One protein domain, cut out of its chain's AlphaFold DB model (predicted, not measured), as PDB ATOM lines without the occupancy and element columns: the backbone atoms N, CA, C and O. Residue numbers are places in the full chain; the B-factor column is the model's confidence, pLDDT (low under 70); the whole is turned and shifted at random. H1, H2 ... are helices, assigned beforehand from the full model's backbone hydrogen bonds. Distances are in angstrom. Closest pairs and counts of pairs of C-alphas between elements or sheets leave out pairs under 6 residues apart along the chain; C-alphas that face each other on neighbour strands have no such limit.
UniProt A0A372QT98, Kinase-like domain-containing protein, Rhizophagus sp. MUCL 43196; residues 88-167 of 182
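This is residues 88 to 167 of the 182 residues of the protein "Kinase-like domain-containing protein" of Rhizophagus sp. MUCL 43196 (UniProt A0A372QT98). A loose helical hairpin makes the core: the long helix H2 and the much shorter H3 lie side by side and run opposite ways, joined by a wide loop, residues 122 to 142, of which residues 130 to 141 stick out. The short helix H1 is set off from both; residues 93 to 99, of which residue 93 belongs to H1 and the rest to its link to H2, stand free, and a tail without a named element, residues 151 to 167, follows H3. The printed part has 80 residues with three named helices, in the order H1, H2, H3, and no named strand. The class is all helix, though under half of the residues, 33 of the 80, are in named elements. The whole is loose, with a radius of gyration of the C-alphas of 15.0 A and spans of 48 by 34 by 24 A.

H1, residues 89 to 93, touches no helix; it is apart from H2, residues 102 to 121, and apart from H3, residues 143 to 150. H2 and H3 touch, with 11 pairs of C-alphas within 8 A. The closest C-alphas of the two are those of Leu 117 and Ile 143, 6.2 A apart. Their centres are 9.6 A apart. Their lines stand at a shallow tilt of 20 degrees, and they run opposite ways as a helical hairpin. In H1, H2 and H3 every O i to N i+4 pair of the backbone is within hydrogen-bond range.

H1 begins with C-alpha 89 at (5.814, 6.073, -54.899) and, over its five residues, measures 6.1 A from first to last C-alpha. H2, with 20 residues the longest helix, runs 28.5 A from C-alpha 102 at (1.761, -7.485, -49.678) to C-alpha 121 at (21.043, 8.342, -35.908). H3, eight residues, measures 10.5 A and ends with C-alpha 150 at (8.584, -5.185, -39.321).

The two C-alphas farthest apart are those of Thr 97 and Lys 167, 47.7 A. The printed part has no cut. The link from H1 to H2 is short, with 8 residues, and the link from H2 to H3 is long, with 21. The C-alphas of residues 122 to 142 lie 11 to 19 A from the mean of all C-alphas, and those of residues 151 to 167 lie 10 to 27 A from it. The mean pLDDT of the printed part is 72.1; 25 residues are under 70, namely residues 123 to 140 and 161 to 167.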
ATOM      1  N   THR A  88       7.324   8.699 -58.770       74.75
ATOM      2  CA  THR A  88       7.080   8.761 -57.323       74.75
ATOM      3  C   THR A  88       6.379   7.500 -56.819       74.75
ATOM      4  O   THR A  88       5.572   6.899 -57.528       74.75
ATOM      5  N   LEU A  89       6.582   7.149 -55.542       75.38
ATOM      6  CA  LEU A  89       5.814   6.073 -54.899       75.38
ATOM      7  C   LEU A  89       4.299   6.325 -54.997       75.38
ATOM      8  O   LEU A  89       3.525   5.390 -55.152       75.38
ATOM      9  N   ARG A  90       3.853   7.589 -54.972       74.56
ATOM     10  CA  ARG A  90       2.439   7.938 -55.176       74.56
ATOM     11  C   ARG A  90       1.941   7.523 -56.560       74.56
ATOM     12  O   ARG A  90       0.815   7.045 -56.656       74.56
ATOM     13  N   ASP A  91       2.739   7.739 -57.600       75.69
ATOM     14  CA  ASP A  91       2.376   7.365 -58.969       75.69
ATOM     15  C   ASP A  91       2.351   5.846 -59.113       75.69
ATOM     16  O   ASP A  91       1.401   5.297 -59.667       75.69
ATOM     17  N   TYR A  92       3.334   5.169 -58.515       76.81
ATOM     18  CA  TYR A  92       3.395   3.712 -58.454       76.81
ATOM     19  C   TYR A  92       2.149   3.113 -57.781       76.81
ATOM     20  O   TYR A  92       1.508   2.230 -58.341       76.81
ATOM     21  N   LEU A  93       1.746   3.647 -56.623       73.69
ATOM     22  CA  LEU A  93       0.575   3.187 -55.864       73.69
ATOM     23  C   LEU A  93      -0.770   3.495 -56.535       73.69
ATOM     24  O   LEU A  93      -1.771   2.859 -56.219       73.69
ATOM     25  N   ARG A  94      -0.825   4.503 -57.410       78.38
ATOM     26  CA  ARG A  94      -2.037   4.882 -58.156       78.38
ATOM     27  C   ARG A  94      -2.159   4.167 -59.495       78.38
ATOM     28  O   ARG A  94      -3.126   4.398 -60.216       78.38
ATOM     29  N   ASN A  95      -1.169   3.364 -59.858       79.88
ATOM     30  CA  ASN A  95      -1.183   2.655 -61.114       79.88
ATOM     31  C   ASN A  95      -1.989   1.358 -60.978       79.88
ATOM     32  O   ASN A  95      -1.459   0.334 -60.556       79.88
ATOM     33  N   ASP A  96      -3.246   1.392 -61.420       74.94
ATOM     34  CA  ASP A  96      -4.167   0.245 -61.390       74.94
ATOM     35  C   ASP A  96      -3.683  -0.967 -62.214       74.94
ATOM     36  O   ASP A  96      -4.245  -2.057 -62.115       74.94
ATOM     37  N   THR A  97      -2.651  -0.798 -63.050       77.94
ATOM     38  CA  THR A  97      -2.046  -1.895 -63.824       77.94
ATOM     39  C   THR A  97      -0.996  -2.681 -63.041       77.94
ATOM     40  O   THR A  97      -0.623  -3.779 -63.454       77.94
ATOM     41  N   ILE A  98      -0.521  -2.144 -61.913       74.50
ATOM     42  CA  ILE A  98       0.475  -2.779 -61.056       74.50
ATOM     43  C   ILE A  98      -0.251  -3.441 -59.887       74.50
ATOM     44  O   ILE A  98      -0.939  -2.785 -59.107       74.50
ATOM     45  N   SER A  99      -0.078  -4.755 -59.742       74.75
ATOM     46  CA  SER A  99      -0.517  -5.459 -58.537       74.75
ATOM     47  C   SER A  99       0.403  -5.065 -57.390       74.75
ATOM     48  O   SER A  99       1.564  -5.467 -57.360       74.75
ATOM     49  N   PHE A 100      -0.096  -4.249 -56.465       75.69
ATOM     50  CA  PHE A 100       0.659  -3.856 -55.283       75.69
ATOM     51  C   PHE A 100       0.551  -4.937 -54.205       75.69
ATOM     52  O   PHE A 100      -0.297  -4.876 -53.308       75.69
ATOM     53  N   GLU A 101       1.384  -5.968 -54.339       82.44
ATOM     54  CA  GLU A 101       1.344  -7.138 -53.471       82.44
ATOM     55  C   GLU A 101       1.817  -6.816 -52.048       82.44
ATOM     56  O   GLU A 101       2.609  -5.904 -51.802       82.44
ATOM     57  N   TRP A 102       1.360  -7.616 -51.083       81.31
ATOM     58  CA  TRP A 102       1.761  -7.485 -49.678       81.31
ATOM     59  C   TRP A 102       3.287  -7.496 -49.489       81.31
ATOM     60  O   TRP A 102       3.828  -6.757 -48.669       81.31
ATOM     61  N   LYS A 103       3.997  -8.313 -50.271       82.56
ATOM     62  CA  LYS A 103       5.460  -8.397 -50.203       82.56
ATOM     63  C   LYS A 103       6.123  -7.072 -50.583       82.56
ATOM     64  O   LYS A 103       7.102  -6.684 -49.951       82.56
ATOM     65  N   ASP A 104       5.575  -6.357 -51.564       82.56
ATOM     66  CA  ASP A 104       6.073  -5.036 -51.952       82.56
ATOM     67  C   ASP A 104       5.768  -3.984 -50.880       82.56
ATOM     68  O   ASP A 104       6.614  -3.139 -50.599       82.56
ATOM     69  N   GLN A 105       4.603  -4.069 -50.230       81.81
ATOM     70  CA  GLN A 105       4.247  -3.213 -49.090       81.81
ATOM     71  C   GLN A 105       5.237  -3.357 -47.937       81.81
ATOM     72  O   GLN A 105       5.753  -2.355 -47.440       81.81
ATOM     73  N   LEU A 106       5.516  -4.601 -47.539       83.56
ATOM     74  CA  LEU A 106       6.460  -4.900 -46.468       83.56
ATOM     75  C   LEU A 106       7.868  -4.414 -46.827       83.56
ATOM     76  O   LEU A 106       8.480  -3.701 -46.034       83.56
ATOM     77  N   ARG A 107       8.333  -4.698 -48.052       85.19
ATOM     78  CA  ARG A 107       9.634  -4.220 -48.540       85.19
ATOM     79  C   ARG A 107       9.735  -2.697 -48.459       85.19
ATOM     80  O   ARG A 107      10.680  -2.182 -47.873       85.19
ATOM     81  N   PHE A 108       8.764  -1.957 -48.999       82.38
ATOM     82  CA  PHE A 108       8.808  -0.491 -48.953       82.38
ATOM     83  C   PHE A 108       8.768   0.057 -47.522       82.38
ATOM     84  O   PHE A 108       9.429   1.060 -47.240       82.38
ATOM     85  N   ALA A 109       8.027  -0.586 -46.615       83.62
ATOM     86  CA  ALA A 109       7.997  -0.204 -45.206       83.62
ATOM     87  C   ALA A 109       9.370  -0.388 -44.537       83.62
ATOM     88  O   ALA A 109       9.846   0.535 -43.875       83.62
ATOM     89  N   GLU A 110      10.033  -1.526 -44.757       83.06
ATOM     90  CA  GLU A 110      11.379  -1.811 -44.239       83.06
ATOM     91  C   GLU A 110      12.427  -0.837 -44.789       83.06
ATOM     92  O   GLU A 110      13.195  -0.246 -44.027       83.06
ATOM     93  N   GLU A 111      12.435  -0.618 -46.106       84.19
ATOM     94  CA  GLU A 111      13.377   0.286 -46.772       84.19
ATOM     95  C   GLU A 111      13.226   1.728 -46.268       84.19
ATOM     96  O   GLU A 111      14.220   2.401 -45.969       84.19
ATOM     97  N   THR A 112      11.977   2.178 -46.108       83.88
ATOM     98  CA  THR A 112      11.652   3.507 -45.578       83.88
ATOM     99  C   THR A 112      12.055   3.625 -44.110       83.88
ATOM    100  O   THR A 112      12.702   4.599 -43.730       83.88
ATOM    101  N   ALA A 113      11.725   2.635 -43.275       84.88
ATOM    102  CA  ALA A 113      12.080   2.647 -41.859       84.88
ATOM    103  C   ALA A 113      13.603   2.655 -41.655       84.88
ATOM    104  O   ALA A 113      14.105   3.432 -40.843       84.88
ATOM    105  N   SER A 114      14.343   1.875 -42.449       83.88
ATOM    106  CA  SER A 114      15.810   1.855 -42.450       83.88
ATOM    107  C   SER A 114      16.403   3.224 -42.794       83.88
ATOM    108  O   SER A 114      17.321   3.691 -42.121       83.88
ATOM    109  N   ALA A 115      15.862   3.905 -43.810       80.19
ATOM    110  CA  ALA A 115      16.307   5.249 -44.181       80.19
ATOM    111  C   ALA A 115      16.039   6.277 -43.069       80.19
ATOM    112  O   ALA A 115      16.895   7.108 -42.776       80.19
ATOM    113  N   ILE A 116      14.868   6.206 -42.430       80.50
ATOM    114  CA  ILE A 116      14.493   7.101 -41.328       80.50
ATOM    115  C   ILE A 116      15.390   6.883 -40.115       80.50
ATOM    116  O   ILE A 116      15.865   7.860 -39.544       80.50
ATOM    117  N   LEU A 117      15.637   5.626 -39.737       83.81
ATOM    118  CA  LEU A 117      16.542   5.305 -38.637       83.81
ATOM    119  C   LEU A 117      17.922   5.909 -38.895       83.81
ATOM    120  O   LEU A 117      18.454   6.609 -38.042       83.81
ATOM    121  N   TRP A 118      18.456   5.716 -40.099       81.81
ATOM    122  CA  TRP A 118      19.757   6.262 -40.462       81.81
ATOM    123  C   TRP A 118      19.806   7.799 -40.382       81.81
ATOM    124  O   TRP A 118      20.790   8.368 -39.908       81.81
ATOM    125  N   LEU A 119      18.733   8.488 -40.793       76.50
ATOM    126  CA  LEU A 119      18.612   9.940 -40.623       76.50
ATOM    127  C   LEU A 119      18.578  10.332 -39.141       76.50
ATOM    128  O   LEU A 119      19.288  11.255 -38.742       76.50
ATOM    129  N   HIS A 120      17.787   9.630 -38.329       79.56
ATOM    130  CA  HIS A 120      17.648   9.897 -36.899       79.56
ATOM    131  C   HIS A 120      18.956   9.665 -36.133       79.56
ATOM    132  O   HIS A 120      19.320  10.506 -35.313       79.56
ATOM    133  N   ASP A 121      19.701   8.602 -36.449       79.75
ATOM    134  CA  ASP A 121      21.043   8.342 -35.908       79.75
ATOM    135  C   ASP A 121      22.016   9.481 -36.255       79.75
ATOM    136  O   ASP A 121      22.888   9.841 -35.463       79.75
ATOM    137  N   GLY A 122      21.835  10.098 -37.427       73.25
ATOM    138  CA  GLY A 122      22.538  11.308 -37.855       73.25
ATOM    139  C   GLY A 122      22.005  12.616 -37.253       73.25
ATOM    140  O   GLY A 122      22.498  13.686 -37.611       73.25
ATOM    141  N   GLY A 123      20.998  12.564 -36.374       69.75
ATOM    142  CA  GLY A 123      20.348  13.733 -35.772       69.75
ATOM    143  C   GLY A 123      19.455  14.528 -36.733       69.75
ATOM    144  O   GLY A 123      19.166  15.699 -36.481       69.75
ATOM    145  N   ILE A 124      19.038  13.929 -37.851       69.69
ATOM    146  CA  ILE A 124      18.275  14.578 -38.921       69.69
ATOM    147  C   ILE A 124      16.808  14.162 -38.838       69.69
ATOM    148  O   ILE A 124      16.476  12.983 -38.899       69.69
ATOM    149  N   ILE A 125      15.910  15.145 -38.788       66.06
ATOM    150  CA  ILE A 125      14.460  14.926 -38.826       66.06
ATOM    151  C   ILE A 125      13.961  15.235 -40.244       66.06
ATOM    152  O   ILE A 125      14.079  16.367 -40.702       66.06
ATOM    153  N   HIS A 126      13.379  14.249 -40.942       65.94
ATOM    154  CA  HIS A 126      12.891  14.411 -42.328       65.94
ATOM    155  C   HIS A 126      11.745  15.441 -42.456       65.94
ATOM    156  O   HIS A 126      11.570  16.063 -43.499       65.94
ATOM    157  N   GLY A 127      10.931  15.621 -41.410       57.19
ATOM    158  CA  GLY A 127       9.952  16.716 -41.294       57.19
ATOM    159  C   GLY A 127       8.656  16.592 -42.112       57.19
ATOM    160  O   GLY A 127       7.646  17.146 -41.695       57.19
ATOM    161  N   ASP A 128       8.652  15.842 -43.220       60.62
ATOM    162  CA  ASP A 128       7.468  15.677 -44.094       60.62
ATOM    163  C   ASP A 128       7.266  14.242 -44.623       60.62
ATOM    164  O   ASP A 128       6.807  14.007 -45.741       60.62
ATOM    165  N   LEU A 129       7.629  13.233 -43.823       60.16
ATOM    166  CA  LEU A 129       7.154  11.869 -44.072       60.16
ATOM    167  C   LEU A 129       5.648  11.893 -43.844       60.16
ATOM    168  O   LEU A 129       5.233  11.980 -42.690       60.16
ATOM    169  N   VAL A 130       4.891  11.927 -44.947       53.81
ATOM    170  CA  VAL A 130       3.426  11.992 -45.058       53.81
ATOM    171  C   VAL A 130       2.730  11.804 -43.708       53.81
ATOM    172  O   VAL A 130       2.829  10.731 -43.114       53.81
ATOM    173  N   LYS A 131       2.005  12.837 -43.248       49.41
ATOM    174  CA  LYS A 131       1.090  12.810 -42.088       49.41
ATOM    175  C   LYS A 131       0.025  11.705 -42.244       49.41
ATOM    176  O   LYS A 131      -1.132  11.985 -42.526       49.41
ATOM    177  N   CYS A 132       0.412  10.446 -42.094       40.69
ATOM    178  CA  CYS A 132      -0.481   9.292 -42.005       40.69
ATOM    179  C   CYS A 132      -0.692   8.868 -40.551       40.69
ATOM    180  O   CYS A 132      -1.590   8.086 -40.263       40.69
ATOM    181  N   CYS A 133       0.100   9.389 -39.614       43.75
ATOM    182  CA  CYS A 133      -0.156   9.171 -38.205       43.75
ATOM    183  C   CYS A 133      -1.235  10.168 -37.762       43.75
ATOM    184  O   CYS A 133      -0.938  11.332 -37.521       43.75
ATOM    185  N   GLU A 134      -2.474   9.706 -37.583       47.75
ATOM    186  CA  GLU A 134      -3.514  10.417 -36.807       47.75
ATOM    187  C   GLU A 134      -3.139  10.572 -35.315       47.75
ATOM    188  O   GLU A 134      -3.946  10.988 -34.487       47.75
ATOM    189  N   HIS A 135      -1.913  10.200 -34.948       50.81
ATOM    190  CA  HIS A 135      -1.398  10.260 -33.597       50.81
ATOM    191  C   HIS A 135      -0.783  11.633 -33.339       50.81
ATOM    192  O   HIS A 135      -0.064  12.181 -34.175       50.81
ATOM    193  N   ASP A 136      -1.062  12.153 -32.147       54.84
ATOM    194  CA  ASP A 136      -0.304  13.234 -31.520       54.84
ATOM    195  C   ASP A 136       1.208  12.976 -31.713       54.84
ATOM    196  O   ASP A 136       1.626  11.830 -31.509       54.84
ATOM    197  N   PRO A 137       2.029  13.956 -32.147       56.81
ATOM    198  CA  PRO A 137       3.473  13.776 -32.327       56.81
ATOM    199  C   PRO A 137       4.167  13.122 -31.121       56.81
ATOM    200  O   PRO A 137       5.093  12.338 -31.321       56.81
ATOM    201  N   ASP A 138       3.660  13.344 -29.905       61.78
ATOM    202  CA  ASP A 138       4.188  12.756 -28.666       61.78
ATOM    203  C   ASP A 138       3.804  11.275 -28.455       61.78
ATOM    204  O   ASP A 138       4.281  10.620 -27.530       61.78
ATOM    205  N   LYS A 139       2.932  10.721 -29.304       65.62
ATOM    206  CA  LYS A 139       2.465   9.324 -29.265       65.62
ATOM    207  C   LYS A 139       3.015   8.475 -30.408       65.62
ATOM    208  O   LYS A 139       2.556   7.346 -30.596       65.62
ATOM    209  N   ARG A 140       3.949   8.997 -31.210       67.50
ATOM    210  CA  ARG A 140       4.548   8.217 -32.295       67.50
ATOM    211  C   ARG A 140       5.447   7.120 -31.702       67.50
ATOM    212  O   ARG A 140       6.290   7.441 -30.867       67.50
ATOM    213  N   PRO A 141       5.298   5.851 -32.119       72.44
ATOM    214  CA  PRO A 141       6.212   4.801 -31.694       72.44
ATOM    215  C   PRO A 141       7.640   5.098 -32.162       72.44
ATOM    216  O   PRO A 141       7.855   5.689 -33.224       72.44
ATOM    217  N   ASP A 142       8.606   4.679 -31.348       82.06
ATOM    218  CA  ASP A 142      10.027   4.801 -31.653       82.06
ATOM    219  C   ASP A 142      10.401   3.995 -32.912       82.06
ATOM    220  O   ASP A 142       9.878   2.902 -33.151       82.06
ATOM    221  N   ILE A 143      11.323   4.522 -33.723       82.38
ATOM    222  CA  ILE A 143      11.681   3.915 -35.013       82.38
ATOM    223  C   ILE A 143      12.337   2.534 -34.853       82.38
ATOM    224  O   ILE A 143      12.115   1.666 -35.698       82.38
ATOM    225  N   HIS A 144      13.067   2.275 -33.759       83.81
ATOM    226  CA  HIS A 144      13.605   0.939 -33.487       83.81
ATOM    227  C   HIS A 144      12.493  -0.057 -33.169       83.81
ATOM    228  O   HIS A 144      12.582  -1.215 -33.575       83.81
ATOM    229  N   THR A 145      11.430   0.393 -32.493       84.44
ATOM    230  CA  THR A 145      10.249  -0.444 -32.229       84.44
ATOM    231  C   THR A 145       9.581  -0.829 -33.545       84.44
ATOM    232  O   THR A 145       9.374  -2.013 -33.796       84.44
ATOM    233  N   ILE A 146       9.364   0.140 -34.437       84.19
ATOM    234  CA  ILE A 146       8.784  -0.108 -35.766       84.19
ATOM    235  C   ILE A 146       9.631  -1.116 -36.557       84.19
ATOM    236  O   ILE A 146       9.097  -2.086 -37.085       84.19
ATOM    237  N   ILE A 147      10.955  -0.932 -36.615       84.25
ATOM    238  CA  ILE A 147      11.852  -1.862 -37.321       84.25
ATOM    239  C   ILE A 147      11.803  -3.259 -36.699       84.25
ATOM    240  O   ILE A 147      11.795  -4.254 -37.422       84.25
ATOM    241  N   SER A 148      11.753  -3.351 -35.368       85.19
ATOM    242  CA  SER A 148      11.655  -4.641 -34.686       85.19
ATOM    243  C   SER A 148      10.363  -5.379 -35.033       85.19
ATOM    244  O   SER A 148      10.411  -6.579 -35.275       85.19
ATOM    245  N   GLU A 149       9.235  -4.671 -35.134       86.88
ATOM    246  CA  GLU A 149       7.950  -5.254 -35.524       86.88
ATOM    247  C   GLU A 149       7.943  -5.686 -36.992       86.88
ATOM    248  O   GLU A 149       7.507  -6.797 -37.292       86.88
ATOM    249  N   LEU A 150       8.476  -4.855 -37.896       86.12
ATOM    250  CA  LEU A 150       8.584  -5.185 -39.321       86.12
ATOM    251  C   LEU A 150       9.413  -6.457 -39.543       86.12
ATOM    252  O   LEU A 150       8.957  -7.366 -40.230       86.12
ATOM    253  N   ASN A 151      10.562  -6.575 -38.872       85.06
ATOM    254  CA  ASN A 151      11.447  -7.742 -38.976       85.06
ATOM    255  C   ASN A 151      10.821  -9.050 -38.455       85.06
ATOM    256  O   ASN A 151      11.350 -10.132 -38.717       85.06
ATOM    257  N   LEU A 152       9.731  -8.977 -37.684       86.62
ATOM    258  CA  LEU A 152       9.007 -10.157 -37.217       86.62
ATOM    259  C   LEU A 152       7.964 -10.640 -38.227       86.62
ATOM    260  O   LEU A 152       7.452 -11.746 -38.063       86.62
ATOM    261  N   ILE A 153       7.624  -9.863 -39.254       85.50
ATOM    262  CA  ILE A 153       6.609 -10.246 -40.235       85.50
ATOM    263  C   ILE A 153       7.204 -11.249 -41.223       85.50
ATOM    264  O   ILE A 153       8.212 -11.002 -41.877       85.50
ATOM    265  N   ASN A 154       6.544 -12.393 -41.379       80.69
ATOM    266  CA  ASN A 154       6.910 -13.367 -42.391       80.69
ATOM    267  C   ASN A 154       6.380 -12.924 -43.773       80.69
ATOM    268  O   ASN A 154       5.162 -12.810 -43.958       80.69
ATOM    269  N   PRO A 155       7.260 -12.721 -44.773       76.25
ATOM    270  CA  PRO A 155       6.859 -12.225 -46.087       76.25
ATOM    271  C   PRO A 155       5.989 -13.218 -46.873       76.25
ATOM    272  O   PRO A 155       5.251 -12.803 -47.761       76.25
ATOM    273  N   GLU A 156       6.040 -14.517 -46.564       78.88
ATOM    274  CA  GLU A 156       5.317 -15.557 -47.311       78.88
ATOM    275  C   GLU A 156       3.855 -15.719 -46.889       78.88
ATOM    276  O   GLU A 156       3.026 -16.155 -47.685       78.88
ATOM    277  N   ASN A 157       3.521 -15.397 -45.641       78.31
ATOM    278  CA  ASN A 157       2.193 -15.670 -45.086       78.31
ATOM    279  C   ASN A 157       1.629 -14.528 -44.224       78.31
ATOM    280  O   ASN A 157       0.555 -14.699 -43.651       78.31
ATOM    281  N   ASN A 158       2.322 -13.384 -44.150       73.50
ATOM    282  CA  ASN A 158       1.903 -12.191 -43.412       73.50
ATOM    283  C   ASN A 158       1.523 -12.477 -41.944       73.50
ATOM    284  O   ASN A 158       0.572 -11.914 -41.400       73.50
ATOM    285  N   ASN A 159       2.228 -13.409 -41.299       72.12
ATOM    286  CA  ASN A 159       2.084 -13.647 -39.868       72.12
ATOM    287  C   ASN A 159       3.303 -13.133 -39.100       72.12
ATOM    288  O   ASN A 159       4.408 -13.052 -39.632       72.12
ATOM    289  N   VAL A 160       3.090 -12.766 -37.837       76.06
ATOM    290  CA  VAL A 160       4.185 -12.436 -36.921       76.06
ATOM    291  C   VAL A 160       4.875 -13.741 -36.543       76.06
ATOM    292  O   VAL A 160       4.240 -14.663 -36.027       76.06
ATOM    293  N   SER A 161       6.177 -13.813 -36.793       64.00
ATOM    294  CA  SER A 161       7.030 -14.934 -36.439       64.00
ATOM    295  C   SER A 161       7.088 -15.058 -34.916       64.00
ATOM    296  O   SER A 161       7.826 -14.357 -34.224       64.00
ATOM    297  N   THR A 162       6.272 -15.953 -34.364       52.25
ATOM    298  CA  THR A 162       6.250 -16.304 -32.942       52.25
ATOM    299  C   THR A 162       7.441 -17.196 -32.598       52.25
ATOM    300  O   THR A 162       7.309 -18.373 -32.290       52.25
ATOM    301  N   THR A 163       8.641 -16.623 -32.620       42.25
ATOM    302  CA  THR A 163       9.791 -17.165 -31.882       42.25
ATOM    303  C   THR A 163      10.323 -16.106 -30.927       42.25
ATOM    304  O   THR A 163      11.445 -15.625 -31.024       42.25
ATOM    305  N   ILE A 164       9.491 -15.764 -29.941       46.00
ATOM    306  CA  ILE A 164      10.002 -15.279 -28.662       46.00
ATOM    307  C   ILE A 164      10.745 -16.472 -28.058       46.00
ATOM    308  O   ILE A 164      10.109 -17.442 -27.653       46.00
ATOM    309  N   THR A 165      12.077 -16.442 -28.025       33.78
ATOM    310  CA  THR A 165      12.809 -17.229 -27.026       33.78
ATOM    311  C   THR A 165      12.675 -16.467 -25.710       33.78
ATOM    312  O   THR A 165      13.161 -15.338 -25.612       33.78
ATOM    313  N   PRO A 166      11.981 -17.002 -24.692       35.25
ATOM    314  CA  PRO A 166      12.024 -16.400 -23.372       35.25
ATOM    315  C   PRO A 166      13.461 -16.536 -22.861       35.25
ATOM    316  O   PRO A 166      14.006 -17.638 -22.832       35.25
ATOM    317  N   LYS A 167      14.083 -15.427 -22.449       37.53
ATOM    318  CA  LYS A 167      15.199 -15.511 -21.504       37.53
ATOM    319  C   LYS A 167      14.626 -16.110 -20.221       37.53
ATOM    320  O   LYS A 167      13.929 -15.413 -19.487       37.53
TER     321      LYS A 167